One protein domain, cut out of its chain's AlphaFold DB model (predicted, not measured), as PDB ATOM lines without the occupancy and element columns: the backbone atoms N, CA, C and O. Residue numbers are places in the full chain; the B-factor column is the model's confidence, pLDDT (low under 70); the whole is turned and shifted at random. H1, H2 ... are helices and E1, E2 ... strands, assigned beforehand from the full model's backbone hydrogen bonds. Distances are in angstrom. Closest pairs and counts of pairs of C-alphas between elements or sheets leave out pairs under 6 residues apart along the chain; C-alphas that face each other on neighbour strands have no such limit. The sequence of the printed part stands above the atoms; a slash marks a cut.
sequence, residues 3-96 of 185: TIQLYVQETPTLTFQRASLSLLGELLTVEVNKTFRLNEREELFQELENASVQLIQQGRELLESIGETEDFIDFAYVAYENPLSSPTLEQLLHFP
ATOM      1  N   THR A   3     361.873 324.343 429.442       92.56
ATOM      2  CA  THR A   3     361.360 323.916 428.127       92.56
ATOM      3  C   THR A   3     359.835 323.959 428.068       92.56
ATOM      4  O   THR A   3     359.149 323.332 428.879       92.56
ATOM      5  N   ILE A   4     359.300 324.633 427.047       95.31
ATOM      6  CA  ILE A   4     357.890 324.564 426.661       95.31
ATOM      7  C   ILE A   4     357.708 323.491 425.589       95.31
ATOM      8  O   ILE A   4     358.274 323.550 424.498       95.31
ATOM      9  N   GLN A   5     356.845 322.525 425.882       96.56
ATOM     10  CA  GLN A   5     356.445 321.484 424.946       96.56
ATOM     11  C   GLN A   5     355.171 321.895 424.210       96.56
ATOM     12  O   GLN A   5     354.119 322.080 424.822       96.56
ATOM     13  N   LEU A   6     355.251 321.990 422.886       97.06
ATOM     14  CA  LEU A   6     354.153 322.347 421.993       97.06
ATOM     15  C   LEU A   6     353.670 321.095 421.260       97.06
ATOM     16  O   LEU A   6     354.343 320.586 420.368       97.06
ATOM     17  N   TYR A   7     352.494 320.585 421.619       96.56
ATOM     18  CA  TYR A   7     351.959 319.337 421.071       96.56
ATOM     19  C   TYR A   7     351.237 319.607 419.749       96.56
ATOM     20  O   TYR A   7     350.005 319.695 419.701       96.56
ATOM     21  N   VAL A   8     352.014 319.753 418.674       96.25
ATOM     22  CA  VAL A   8     351.490 319.951 417.316       96.25
ATOM     23  C   VAL A   8     351.658 318.679 416.503       96.25
ATOM     24  O   VAL A   8     352.771 318.262 416.183       96.25
ATOM     25  N   GLN A   9     350.527 318.088 416.133       94.88
ATOM     26  CA  GLN A   9     350.475 316.932 415.254       94.88
ATOM     27  C   GLN A   9     350.234 317.369 413.811       94.88
ATOM     28  O   GLN A   9     349.271 318.082 413.522       94.88
ATOM     29  N   GLU A  10     351.054 316.869 412.891       93.12
ATOM     30  CA  GLU A  10     350.917 317.132 411.460       93.12
ATOM     31  C   GLU A  10     350.404 315.889 410.724       93.12
ATOM     32  O   GLU A  10     351.153 314.965 410.422       93.12
ATOM     33  N   THR A  11     349.098 315.849 410.441       83.88
ATOM     34  CA  THR A  11     348.480 314.800 409.612       83.88
ATOM     35  C   THR A  11     347.283 315.351 408.830       83.88
ATOM     36  O   THR A  11     346.268 315.734 409.418       83.88
ATOM     37  N   PRO A  12     347.302 315.276 407.487       87.50
ATOM     38  CA  PRO A  12     347.344 316.392 406.483       87.50
ATOM     39  C   PRO A  12     346.963 317.843 406.885       87.50
ATOM     40  O   PRO A  12     346.890 318.735 406.041       87.50
ATOM     41  N   THR A  13     346.693 318.083 408.153       91.94
ATOM     42  CA  THR A  13     346.370 319.336 408.820       91.94
ATOM     43  C   THR A  13     347.301 319.465 410.019       91.94
ATOM     44  O   THR A  13     347.928 318.482 410.427       91.94
ATOM     45  N   LEU A  14     347.391 320.658 410.587       94.62
ATOM     46  CA  LEU A  14     348.169 320.933 411.787       94.62
ATOM     47  C   LEU A  14     347.195 321.016 412.952       94.62
ATOM     48  O   LEU A  14     346.343 321.895 412.973       94.62
ATOM     49  N   THR A  15     347.274 320.089 413.900       95.88
ATOM     50  CA  THR A  15     346.447 320.133 415.109       95.88
ATOM     51  C   THR A  15     347.320 320.477 416.298       95.88
ATOM     52  O   THR A  15     348.156 319.670 416.702       95.88
ATOM     53  N   PHE A  16     347.110 321.666 416.856       97.12
ATOM     54  CA  PHE A  16     347.730 322.091 418.100       97.12
ATOM     55  C   PHE A  16     346.832 321.670 419.261       97.12
ATOM     56  O   PHE A  16     345.744 322.213 419.459       97.12
ATOM     57  N   GLN A  17     347.263 320.636 419.977       96.81
ATOM     58  CA  GLN A  17     346.475 320.012 421.036       96.81
ATOM     59  C   GLN A  17     346.582 320.826 422.324       96.81
ATOM     60  O   GLN A  17     345.572 321.269 422.867       96.81
ATOM     61  N   ARG A  18     347.814 321.066 422.774       97.38
ATOM     62  CA  ARG A  18     348.120 321.762 424.024       97.38
ATOM     63  C   ARG A  18     349.565 322.241 424.050       97.38
ATOM     64  O   ARG A  18     350.402 321.706 423.321       97.38
ATOM     65  N   ALA A  19     349.861 323.163 424.952       97.75
ATOM     66  CA  ALA A  19     351.216 323.473 425.381       97.75
ATOM     67  C   ALA A  19     351.403 323.070 426.846       97.75
ATOM     68  O   ALA A  19     350.456 323.159 427.631       97.75
ATOM     69  N   SER A  20     352.609 322.657 427.227       97.56
ATOM     70  CA  SER A  20     352.935 322.415 428.633       97.56
ATOM     71  C   SER A  20     354.329 322.887 429.007       97.56
ATOM     72  O   SER A  20     355.249 322.838 428.194       97.56
ATOM     73  N   LEU A  21     354.473 323.273 430.266       96.38
ATOM     74  CA  LEU A  21     355.707 323.728 430.884       96.38
ATOM     75  C   LEU A  21     355.854 323.008 432.228       96.38
ATOM     76  O   LEU A  21     354.935 323.035 433.043       96.38
ATOM     77  N   SER A  22     356.994 322.355 432.445       92.81
ATOM     78  CA  SER A  22     357.348 321.796 433.751       92.81
ATOM     79  C   SER A  22     358.238 322.794 434.480       92.81
ATOM     80  O   SER A  22     359.309 323.117 433.975       92.81
ATOM     81  N   LEU A  23     357.814 323.257 435.653       91.44
ATOM     82  CA  LEU A  23     358.531 324.257 436.443       91.44
ATOM     83  C   LEU A  23     358.323 323.976 437.931       91.44
ATOM     84  O   LEU A  23     357.195 323.726 438.345       91.44
ATOM     85  N   LEU A  24     359.399 323.976 438.726       89.81
ATOM     86  CA  LEU A  24     359.343 323.761 440.183       89.81
ATOM     87  C   LEU A  24     358.585 322.488 440.619       89.81
ATOM     88  O   LEU A  24     357.930 322.438 441.656       89.81
ATOM     89  N   GLY A  25     358.660 321.427 439.809       87.75
ATOM     90  CA  GLY A  25     357.938 320.174 440.053       87.75
ATOM     91  C   GLY A  25     356.439 320.217 439.723       87.75
ATOM     92  O   GLY A  25     355.764 319.195 439.863       87.75
ATOM     93  N   GLU A  26     355.927 321.349 439.240       91.06
ATOM     94  CA  GLU A  26     354.568 321.506 438.734       91.06
ATOM     95  C   GLU A  26     354.517 321.407 437.206       91.06
ATOM     96  O   GLU A  26     355.452 321.778 436.495       91.06
ATOM     97  N   LEU A  27     353.398 320.891 436.690       95.00
ATOM     98  CA  LEU A  27     353.121 320.828 435.257       95.00
ATOM     99  C   LEU A  27     352.020 321.826 434.906       95.00
ATOM    100  O   LEU A  27     350.833 321.557 435.102       95.00
ATOM    101  N   LEU A  28     352.420 322.951 434.326       96.44
ATOM    102  CA  LEU A  28     351.525 323.956 433.770       96.44
ATOM    103  C   LEU A  28     351.077 323.505 432.378       96.44
ATOM    104  O   LEU A  28     351.874 322.990 431.591       96.44
ATOM    105  N   THR A  29     349.789 323.643 432.065       97.31
ATOM    106  CA  THR A  29     349.219 323.185 430.788       97.31
ATOM    107  C   THR A  29     348.186 324.175 430.264       97.31
ATOM    108  O   THR A  29     347.301 324.606 430.998       97.31
ATOM    109  N   VAL A  30     348.261 324.473 428.967       97.75
ATOM    110  CA  VAL A  30     347.253 325.236 428.225       97.75
ATOM    111  C   VAL A  30     346.662 324.332 427.151       97.75
ATOM    112  O   VAL A  30     347.344 323.944 426.202       97.75
ATOM    113  N   GLU A  31     345.387 323.985 427.306       97.38
ATOM    114  CA  GLU A  31     344.631 323.201 426.327       97.38
ATOM    115  C   GLU A  31     344.149 324.101 425.183       97.38
ATOM    116  O   GLU A  31     343.511 325.126 425.420       97.38
ATOM    117  N   VAL A  32     344.426 323.705 423.938       96.56
ATOM    118  CA  VAL A  32     344.135 324.519 422.744       96.56
ATOM    119  C   VAL A  32     343.149 323.813 421.818       96.56
ATOM    120  O   VAL A  32     342.102 324.366 421.490       96.56
ATOM    121  N   ASN A  33     343.457 322.574 421.429       94.88
ATOM    122  CA  ASN A  33     342.627 321.704 420.593       94.88
ATOM    123  C   ASN A  33     342.093 322.389 419.313       94.88
ATOM    124  O   ASN A  33     340.908 322.290 418.985       94.88
ATOM    125  N   LYS A  34     342.979 323.076 418.578       96.31
ATOM    126  CA  LYS A  34     342.666 323.751 417.305       96.31
ATOM    127  C   LYS A  34     343.335 323.059 416.124       96.31
ATOM    128  O   LYS A  34     344.472 322.602 416.219       96.31
ATOM    129  N   THR A  35     342.630 323.029 414.997       96.12
ATOM    130  CA  THR A  35     343.125 322.468 413.736       96.12
ATOM    131  C   THR A  35     343.233 323.560 412.682       96.12
ATOM    132  O   THR A  35     342.280 324.300 412.451       96.12
ATOM    133  N   PHE A  36     344.380 323.597 412.016       96.00
ATOM    134  CA  PHE A  36     344.761 324.547 410.983       96.00
ATOM    135  C   PHE A  36     345.080 323.798 409.690       96.00
ATOM    136  O   PHE A  36     345.562 322.656 409.687       96.00
ATOM    137  N   ARG A  37     344.834 324.441 408.556       93.56
ATOM    138  CA  ARG A  37     345.321 323.976 407.258       93.56
ATOM    139  C   ARG A  37     346.811 324.291 407.126       93.56
ATOM    140  O   ARG A  37     347.323 325.216 407.743       93.56
ATOM    141  N   LEU A  38     347.516 323.565 406.257       86.50
ATOM    142  CA  LEU A  38     348.959 323.771 406.037       86.50
ATOM    143  C   LEU A  38     349.329 325.178 405.530       86.50
ATOM    144  O   LEU A  38     350.492 325.570 405.628       86.50
ATOM    145  N   ASN A  39     348.370 325.914 404.960       88.88
ATOM    146  CA  ASN A  39     348.539 327.290 404.499       88.88
ATOM    147  C   ASN A  39     348.146 328.349 405.547       88.88
ATOM    148  O   ASN A  39     348.349 329.525 405.280       88.88
ATOM    149  N   GLU A  40     347.616 327.949 406.707       92.19
ATOM    150  CA  GLU A  40     347.218 328.823 407.829       92.19
ATOM    151  C   GLU A  40     348.342 328.873 408.886       92.19
ATOM    152  O   GLU A  40     348.144 328.649 410.081       92.19
ATOM    153  N   ARG A  41     349.586 329.053 408.416       89.75
ATOM    154  CA  ARG A  41     350.787 329.004 409.267       89.75
ATOM    155  C   ARG A  41     350.885 330.203 410.202       89.75
ATOM    156  O   ARG A  41     351.389 330.051 411.308       89.75
ATOM    157  N   GLU A  42     350.421 331.366 409.757       91.50
ATOM    158  CA  GLU A  42     350.423 332.595 410.557       91.50
ATOM    159  C   GLU A  42     349.444 332.475 411.728       91.50
ATOM    160  O   GLU A  42     349.787 332.799 412.862       91.50
ATOM    161  N   GLU A  43     348.256 331.917 411.486       94.88
ATOM    162  CA  GLU A  43     347.262 331.664 412.526       94.88
ATOM    163  C   GLU A  43     347.748 330.618 413.533       94.88
ATOM    164  O   GLU A  43     347.558 330.795 414.737       94.88
ATOM    165  N   LEU A  44     348.414 329.555 413.061       95.19
ATOM    166  CA  LEU A  44     349.069 328.596 413.950       95.19
ATOM    167  C   LEU A  44     350.154 329.282 414.789       95.19
ATOM    168  O   LEU A  44     350.180 329.091 415.999       95.19
ATOM    169  N   PHE A  45     351.029 330.083 414.173       95.12
ATOM    170  CA  PHE A  45     352.109 330.781 414.876       95.12
ATOM    171  C   PHE A  45     351.578 331.691 415.987       95.12
ATOM    172  O   PHE A  45     352.071 331.636 417.112       95.12
ATOM    173  N   GLN A  46     350.519 332.453 415.705       95.19
ATOM    174  CA  GLN A  46     349.881 333.299 416.710       95.19
ATOM    175  C   GLN A  46     349.289 332.482 417.864       95.19
ATOM    176  O   GLN A  46     349.361 332.894 419.020       95.19
ATOM    177  N   GLU A  47     348.697 331.322 417.573       96.75
ATOM    178  CA  GLU A  47     348.139 330.459 418.611       96.75
ATOM    179  C   GLU A  47     349.228 329.830 419.489       96.75
ATOM    180  O   GLU A  47     349.047 329.739 420.704       96.75
ATOM    181  N   LEU A  48     350.360 329.433 418.895       96.69
ATOM    182  CA  LEU A  48     351.529 328.947 419.632       96.69
ATOM    183  C   LEU A  48     352.044 330.030 420.582       96.69
ATOM    184  O   LEU A  48     352.177 329.763 421.774       96.69
ATOM    185  N   GLU A  49     352.232 331.258 420.084       95.81
ATOM    186  CA  GLU A  49     352.658 332.388 420.915       95.81
ATOM    187  C   GLU A  49     351.669 332.641 422.061       95.81
ATOM    188  O   GLU A  49     352.078 332.737 423.213       95.81
ATOM    189  N   ASN A  50     350.363 332.670 421.784       96.31
ATOM    190  CA  ASN A  50     349.339 332.924 422.802       96.31
ATOM    191  C   ASN A  50     349.310 331.856 423.907       96.31
ATOM    192  O   ASN A  50     349.097 332.179 425.079       96.31
ATOM    193  N   ALA A  51     349.474 330.580 423.548       97.12
ATOM    194  CA  ALA A  51     349.517 329.491 424.519       97.12
ATOM    195  C   ALA A  51     350.801 329.548 425.358       97.12
ATOM    196  O   ALA A  51     350.758 329.368 426.574       97.12
ATOM    197  N   SER A  52     351.932 329.852 424.724       96.44
ATOM    198  CA  SER A  52     353.214 330.004 425.403       96.44
ATOM    199  C   SER A  52     353.247 331.228 426.320       96.44
ATOM    200  O   SER A  52     353.704 331.098 427.448       96.44
ATOM    201  N   VAL A  53     352.681 332.373 425.923       95.69
ATOM    202  CA  VAL A  53     352.535 333.558 426.793       95.69
ATOM    203  C   VAL A  53     351.768 333.212 428.069       95.69
ATOM    204  O   VAL A  53     352.204 333.578 429.156       95.69
ATOM    205  N   GLN A  54     350.668 332.461 427.964       96.19
ATOM    206  CA  GLN A  54     349.908 332.029 429.141       96.19
ATOM    207  C   GLN A  54     350.730 331.132 430.073       96.19
ATOM    208  O   GLN A  54     350.648 331.289 431.289       96.19
ATOM    209  N   LEU A  55     351.523 330.207 429.523       96.69
ATOM    210  CA  LEU A  55     352.412 329.361 430.324       96.69
ATOM    211  C   LEU A  55     353.519 330.170 430.994       96.69
ATOM    212  O   LEU A  55     353.810 329.929 432.159       96.69
ATOM    213  N   ILE A  56     354.113 331.129 430.284       94.69
ATOM    214  CA  ILE A  56     355.163 331.988 430.835       94.69
ATOM    215  C   ILE A  56     354.608 332.878 431.950       94.69
ATOM    216  O   ILE A  56     355.240 333.013 432.988       94.69
ATOM    217  N   GLN A  57     353.407 333.433 431.791       94.06
ATOM    218  CA  GLN A  57     352.764 334.214 432.851       94.06
ATOM    219  C   GLN A  57     352.488 333.362 434.097       94.06
ATOM    220  O   GLN A  57     352.858 333.761 435.196       94.06
ATOM    221  N   GLN A  58     351.925 332.162 433.927       94.19
ATOM    222  CA  GLN A  58     351.708 331.231 435.042       94.19
ATOM    223  C   GLN A  58     353.027 330.794 435.697       94.19
ATOM    224  O   GLN A  58     353.111 330.694 436.917       94.19
ATOM    225  N   GLY A  59     354.063 330.542 434.893       94.06
ATOM    226  CA  GLY A  59     355.386 330.166 435.383       94.06
ATOM    227  C   GLY A  59     356.041 331.283 436.189       94.06
ATOM    228  O   GLY A  59     356.565 331.027 437.267       94.06
ATOM    229  N   ARG A  60     355.925 332.528 435.718       92.19
ATOM    230  CA  ARG A  60     356.383 333.714 436.444       92.19
ATOM    231  C   ARG A  60     355.660 333.873 437.780       92.19
ATOM    232  O   ARG A  60     356.324 334.048 438.791       92.19
ATOM    233  N   GLU A  61     354.331 333.766 437.809       92.75
ATOM    234  CA  GLU A  61     353.563 333.836 439.064       92.75
ATOM    235  C   GLU A  61     354.002 332.752 440.064       92.75
ATOM    236  O   GLU A  61     354.090 333.002 441.268       92.75
ATOM    237  N   LEU A  62     354.313 331.547 439.572       92.38
ATOM    238  CA  LEU A  62     354.822 330.463 440.406       92.38
ATOM    239  C   LEU A  62     356.214 330.795 440.969       92.38
ATOM    240  O   LEU A  62     356.421 330.654 442.176       92.38
ATOM    241  N   LEU A  63     357.131 331.290 440.133       91.56
ATOM    242  CA  LEU A  63     358.471 331.726 440.546       91.56
ATOM    243  C   LEU A  63     358.421 332.853 441.577       91.56
ATOM    244  O   LEU A  63     359.072 332.764 442.609       91.56
ATOM    245  N   GLU A  64     357.586 333.867 441.358       90.12
ATOM    246  CA  GLU A  64     357.388 334.966 442.312       90.12
ATOM    247  C   GLU A  64     356.879 334.472 443.675       90.12
ATOM    248  O   GLU A  64     357.116 335.108 444.704       90.12
ATOM    249  N   SER A  65     356.174 333.338 443.707       89.62
ATOM    250  CA  SER A  65     355.602 332.795 444.939       89.62
ATOM    251  C   SER A  65     356.557 331.899 445.734       89.62
ATOM    252  O   SER A  65     356.526 331.934 446.969       89.62
ATOM    253  N   ILE A  66     357.356 331.071 445.053       87.62
ATOM    254  CA  ILE A  66     358.139 329.991 445.680       87.62
ATOM    255  C   ILE A  66     359.503 329.726 445.022       87.62
ATOM    256  O   ILE A  66     360.194 328.809 445.461       87.62
ATOM    257  N   GLY A  67     359.871 330.457 443.970       83.06
ATOM    258  CA  GLY A  67     361.117 330.254 443.233       83.06
ATOM    259  C   GLY A  67     362.337 330.843 443.936       83.06
ATOM    260  O   GLY A  67     362.237 331.814 444.688       83.06
ATOM    261  N   GLU A  68     363.497 330.258 443.662       87.94
ATOM    262  CA  GLU A  68     364.809 330.769 444.052       87.94
ATOM    263  C   GLU A  68     365.508 331.406 442.839       87.94
ATOM    264  O   GLU A  68     365.116 331.181 441.695       87.94
ATOM    265  N   THR A  69     366.563 332.197 443.059       86.06
ATOM    266  CA  THR A  69     367.293 332.896 441.984       86.06
ATOM    267  C   THR A  69     367.713 331.962 440.842       86.06
ATOM    268  O   THR A  69     367.569 332.315 439.674       86.06
ATOM    269  N   GLU A  70     368.171 330.743 441.152       85.88
ATOM    270  CA  GLU A  70     368.541 329.747 440.136       85.88
ATOM    271  C   GLU A  70     367.361 329.365 439.228       85.88
ATOM    272  O   GLU A  70     367.547 329.192 438.023       85.88
ATOM    273  N   ASP A  71     366.143 329.293 439.773       89.19
ATOM    274  CA  ASP A  71     364.939 328.979 439.006       89.19
ATOM    275  C   ASP A  71     364.557 330.127 438.065       89.19
ATOM    276  O   ASP A  71     364.145 329.885 436.930       89.19
ATOM    277  N   PHE A  72     364.726 331.378 438.507       88.94
ATOM    278  CA  PHE A  72     364.520 332.558 437.663       88.94
ATOM    279  C   PHE A  72     365.537 332.616 436.518       88.94
ATOM    280  O   PHE A  72     365.146 332.875 435.379       88.94
ATOM    281  N   ILE A  73     366.812 332.306 436.789       86.75
ATOM    282  CA  ILE A  73     367.845 332.185 435.751       86.75
ATOM    283  C   ILE A  73     367.423 331.118 434.741       86.75
ATOM    284  O   ILE A  73     367.349 331.395 433.548       86.75
ATOM    285  N   ASP A  74     367.072 329.914 435.196       87.31
ATOM    286  CA  ASP A  74     366.661 328.822 434.310       87.31
ATOM    287  C   ASP A  74     365.398 329.142 433.497       87.31
ATOM    288  O   ASP A  74     365.210 328.603 432.400       87.31
ATOM    289  N   PHE A  75     364.523 329.993 434.032       90.12
ATOM    290  CA  PHE A  75     363.295 330.447 433.394       90.12
ATOM    291  C   PHE A  75     363.500 331.601 432.413       90.12
ATOM    292  O   PHE A  75     362.735 331.708 431.456       90.12
ATOM    293  N   ALA A  76     364.536 332.425 432.584       87.06
ATOM    294  CA  ALA A  76     364.890 333.463 431.617       87.06
ATOM    295  C   ALA A  76     365.263 332.865 430.241       87.06
ATOM    296  O   ALA A  76     365.047 333.498 429.206       87.06
ATOM    297  N   TYR A  77     365.735 331.612 430.220       85.12
ATOM    298  CA  TYR A  77     366.113 330.875 429.010       85.12
ATOM    299  C   TYR A  77     365.096 329.779 428.674       85.12
ATOM    300  O   TYR A  77     365.196 328.637 429.133       85.12
ATOM    301  N   VAL A  78     364.117 330.116 427.831       87.94
ATOM    302  CA  VAL A  78     363.060 329.183 427.414       87.94
ATOM    303  C   VAL A  78     363.366 328.559 426.060       87.94
ATOM    304  O   VAL A  78     363.453 329.245 425.042       87.94
ATOM    305  N   ALA A  79     363.424 327.231 426.039       89.06
ATOM    306  CA  ALA A  79     363.459 326.437 424.820       89.06
ATOM    307  C   ALA A  79     362.061 325.938 424.426       89.06
ATOM    308  O   ALA A  79     361.175 325.765 425.266       89.06
ATOM    309  N   TYR A  80     361.879 325.650 423.137       91.94
ATOM    310  CA  TYR A  80     360.644 325.085 422.596       91.94
ATOM    311  C   TYR A  80     360.909 323.733 421.956       91.94
ATOM    312  O   TYR A  80     361.818 323.586 421.142       91.94
ATOM    313  N   GLU A  81     360.063 322.761 422.269       92.38
ATOM    314  CA  GLU A  81     360.142 321.418 421.706       92.38
ATOM    315  C   GLU A  81     358.774 320.943 421.222       92.38
ATOM    316  O   GLU A  81     357.737 321.312 421.773       92.38
ATOM    317  N   ASN A  82     358.765 320.067 420.214       92.69
ATOM    318  CA  ASN A  82     357.557 319.368 419.786       92.69
ATOM    319  C   ASN A  82     357.676 317.854 420.007       92.69
ATOM    320  O   ASN A  82     358.287 317.166 419.184       92.69
ATOM    321  N   PRO A  83     357.010 317.295 421.031       91.88
ATOM    322  CA  PRO A  83     357.019 315.853 421.276       91.88
ATOM    323  C   PRO A  83     356.359 315.007 420.176       91.88
ATOM    324  O   PRO A  83     356.591 313.803 420.108       91.88
ATOM    325  N   LEU A  84     355.501 315.600 419.337       89.44
ATOM    326  CA  LEU A  84     354.714 314.877 418.332       89.44
ATOM    327  C   LEU A  84     355.343 314.889 416.929       89.44
ATOM    328  O   LEU A  84     354.795 314.235 416.045       89.44
ATOM    329  N   SER A  85     356.487 315.572 416.758       78.19
ATOM    330  CA  SER A  85     357.204 315.819 415.494       78.19
ATOM    331  C   SER A  85     356.320 316.428 414.389       78.19
ATOM    332  O   SER A  85     355.406 315.810 413.847       78.19
ATOM    333  N   SER A  86     356.607 317.677 414.020       89.12
ATOM    334  CA  SER A  86     355.943 318.388 412.920       89.12
ATOM    335  C   SER A  86     356.995 319.224 412.202       89.12
ATOM    336  O   SER A  86     357.469 320.204 412.781       89.12
ATOM    337  N   PRO A  87     357.331 318.886 410.944       89.62
ATOM    338  CA  PRO A  87     358.253 319.681 410.142       89.62
ATOM    339  C   PRO A  87     357.804 321.135 409.995       89.62
ATOM    340  O   PRO A  87     358.631 322.042 409.933       89.62
ATOM    341  N   THR A  88     356.490 321.381 409.936       90.00
ATOM    342  CA  THR A  88     355.975 322.750 409.877       90.00
ATOM    343  C   THR A  88     356.223 323.502 411.184       90.00
ATOM    344  O   THR A  88     356.630 324.659 411.129       90.00
ATOM    345  N   LEU A  89     356.024 322.872 412.349       89.81
ATOM    346  CA  LEU A  89     356.341 323.515 413.626       89.81
ATOM    347  C   LEU A  89     357.846 323.763 413.773       89.81
ATOM    348  O   LEU A  89     358.229 324.855 414.167       89.81
ATOM    349  N   GLU A  90     358.696 322.805 413.403       90.25
ATOM    350  CA  GLU A  90     360.156 322.987 413.428       90.25
ATOM    351  C   GLU A  90     360.582 324.218 412.610       90.25
ATOM    352  O   GLU A  90     361.376 325.027 413.078       90.25
ATOM    353  N   GLN A  91     359.974 324.429 411.435       90.12
ATOM    354  CA  GLN A  91     360.192 325.642 410.640       90.12
ATOM    355  C   GLN A  91     359.714 326.917 411.344       90.12
ATOM    356  O   GLN A  91     360.367 327.953 411.243       90.12
ATOM    357  N   LEU A  92     358.564 326.857 412.020       90.12
ATOM    358  CA  LEU A  92     357.983 328.001 412.722       90.12
ATOM    359  C   LEU A  92     358.788 328.400 413.965       90.12
ATOM    360  O   LEU A  92     358.887 329.586 414.249       90.12
ATOM    361  N   LEU A  93     359.408 327.444 414.662       89.31
ATOM    362  CA  LEU A  93     360.224 327.705 415.853       89.31
ATOM    363  C   LEU A  93     361.535 328.449 415.559       89.31
ATOM    364  O   LEU A  93     362.167 328.950 416.483       89.31
ATOM    365  N   HIS A  94     361.929 328.584 414.289       85.88
ATOM    366  CA  HIS A  94     363.024 329.479 413.902       85.88
ATOM    367  C   HIS A  94     362.652 330.965 413.984       85.88
ATOM    368  O   HIS A  94     363.540 331.816 413.915       85.88
ATOM    369  N   PHE A  95     361.362 331.296 414.098       84.94
ATOM    370  CA  PHE A  95     360.908 332.671 414.248       84.94
ATOM    371  C   PHE A  95     360.688 333.002 415.730       84.94
ATOM    372  O   PHE A  95     360.015 332.247 416.432       84.94
ATOM    373  N   PRO A  96     361.216 334.136 416.219       82.12
ATOM    374  CA  PRO A  96     361.074 334.519 417.617       82.12
ATOM    375  C   PRO A  96     359.636 334.916 417.967       82.12
ATOM    376  O   PRO A  96     359.041 335.764 417.296       82.12
TER     377      PRO A  96
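AT A GLANCE: This is residues 3 to 96 of the 185 residues of an uncharacterized protein of Enterococcus pallens ATCC BAA-351 (UniProt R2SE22). A twisted sheet of three long strands and one short edge strand has the long helix H1 laid lengthwise over one face, covering E3, E2 and E1. Short H2 folds back from the end of H1 toward E4, and short H3 sits beside the strands near the opposite end, on the same face as H1. The 94 printed residues include three named helices and four named strands, in the order E1 E2 E3 H1 H2 E4 H3; the sheet is mixed, in the order E3 E2 E1 E4. The class is mixed, helices and strands. The whole is compact, with a radius of gyration of the C-alphas of 13.8 A, and elongated, with spans of 43 by 23 by 19 A.

IN THESE COORDINATES: E1 is residues 3 to 11, 24.3 A long, and its C-alpha 3 is at (361.360, 323.916, 428.127). E2, residues 13 to 23, measures 30.6 A, and E3, residues 26 to 36, 29.6 A. E4 is residues 78 to 81, 10.1 A. H1, residues 41 to 66, is 37.2 A long, from C-alpha 41 at (350.787, 329.004, 409.267). H2 is residues 69 to 76, 10.7 A. H3 is residues 87 to 92, 8.7 A, and ends at C-alpha 92 at (357.983, 328.001, 412.722).

HOW THE PARTS SIT: E1, E2 and E3 form a meander, each strand the antiparallel neighbour of the one before, and make two hairpins. N 7 and O 18 of E1 and E2 are 2.9 A apart, and N 28 and O 21 of E3 and E2 2.8 A, both within hydrogen-bond range. E4 is parallel to E1, with N 4 and O 79 within hydrogen-bond range at 2.8 A. E3, H1 H2 and E4 make a split strand-helix-strand unit, two strands that run the same way in one sheet but are not neighbours, with helices between them along the chain; E2 and E1 lie between them in the sheet, and the crossover is right-handed. H1 and H3 lie on the same face of the sheet, an arrangement of two layers, helices on one face of a sheet. H1 runs along the strands at a height over the sheet of 8.4 A, at 13 degrees to E2 on the local plane; the closest C-alphas of H1 and E3 are those of Ala 51 and Val 30, 6.1 A apart. H3 lies over none of the strands, at a height over the sheet of 5.9 A. H1 and H3 are close but not clearly touching, with closest C-alphas Phe 45 and Leu 92 at 6.8 A. H2 only grazes the sheet, with its residues 71 to 75. H2 is close to H1 but not clearly touching, the closest C-alphas being those of Phe 72 and Leu 63 at 6.8 A, at a shallow tilt of 8 degrees, opposite ways. H2 and H3 are apart. In H1, H2 and H3 every O i to N i+4 pair is within hydrogen-bond range.

THE WHOLE: The two C-alphas farthest apart, those of Pro 12 and Thr 69, are 43.9 A apart. The printed part has no cut, and its links between named elements are tight. The mean pLDDT of the printed part is 92.1, and no printed residue is under 70.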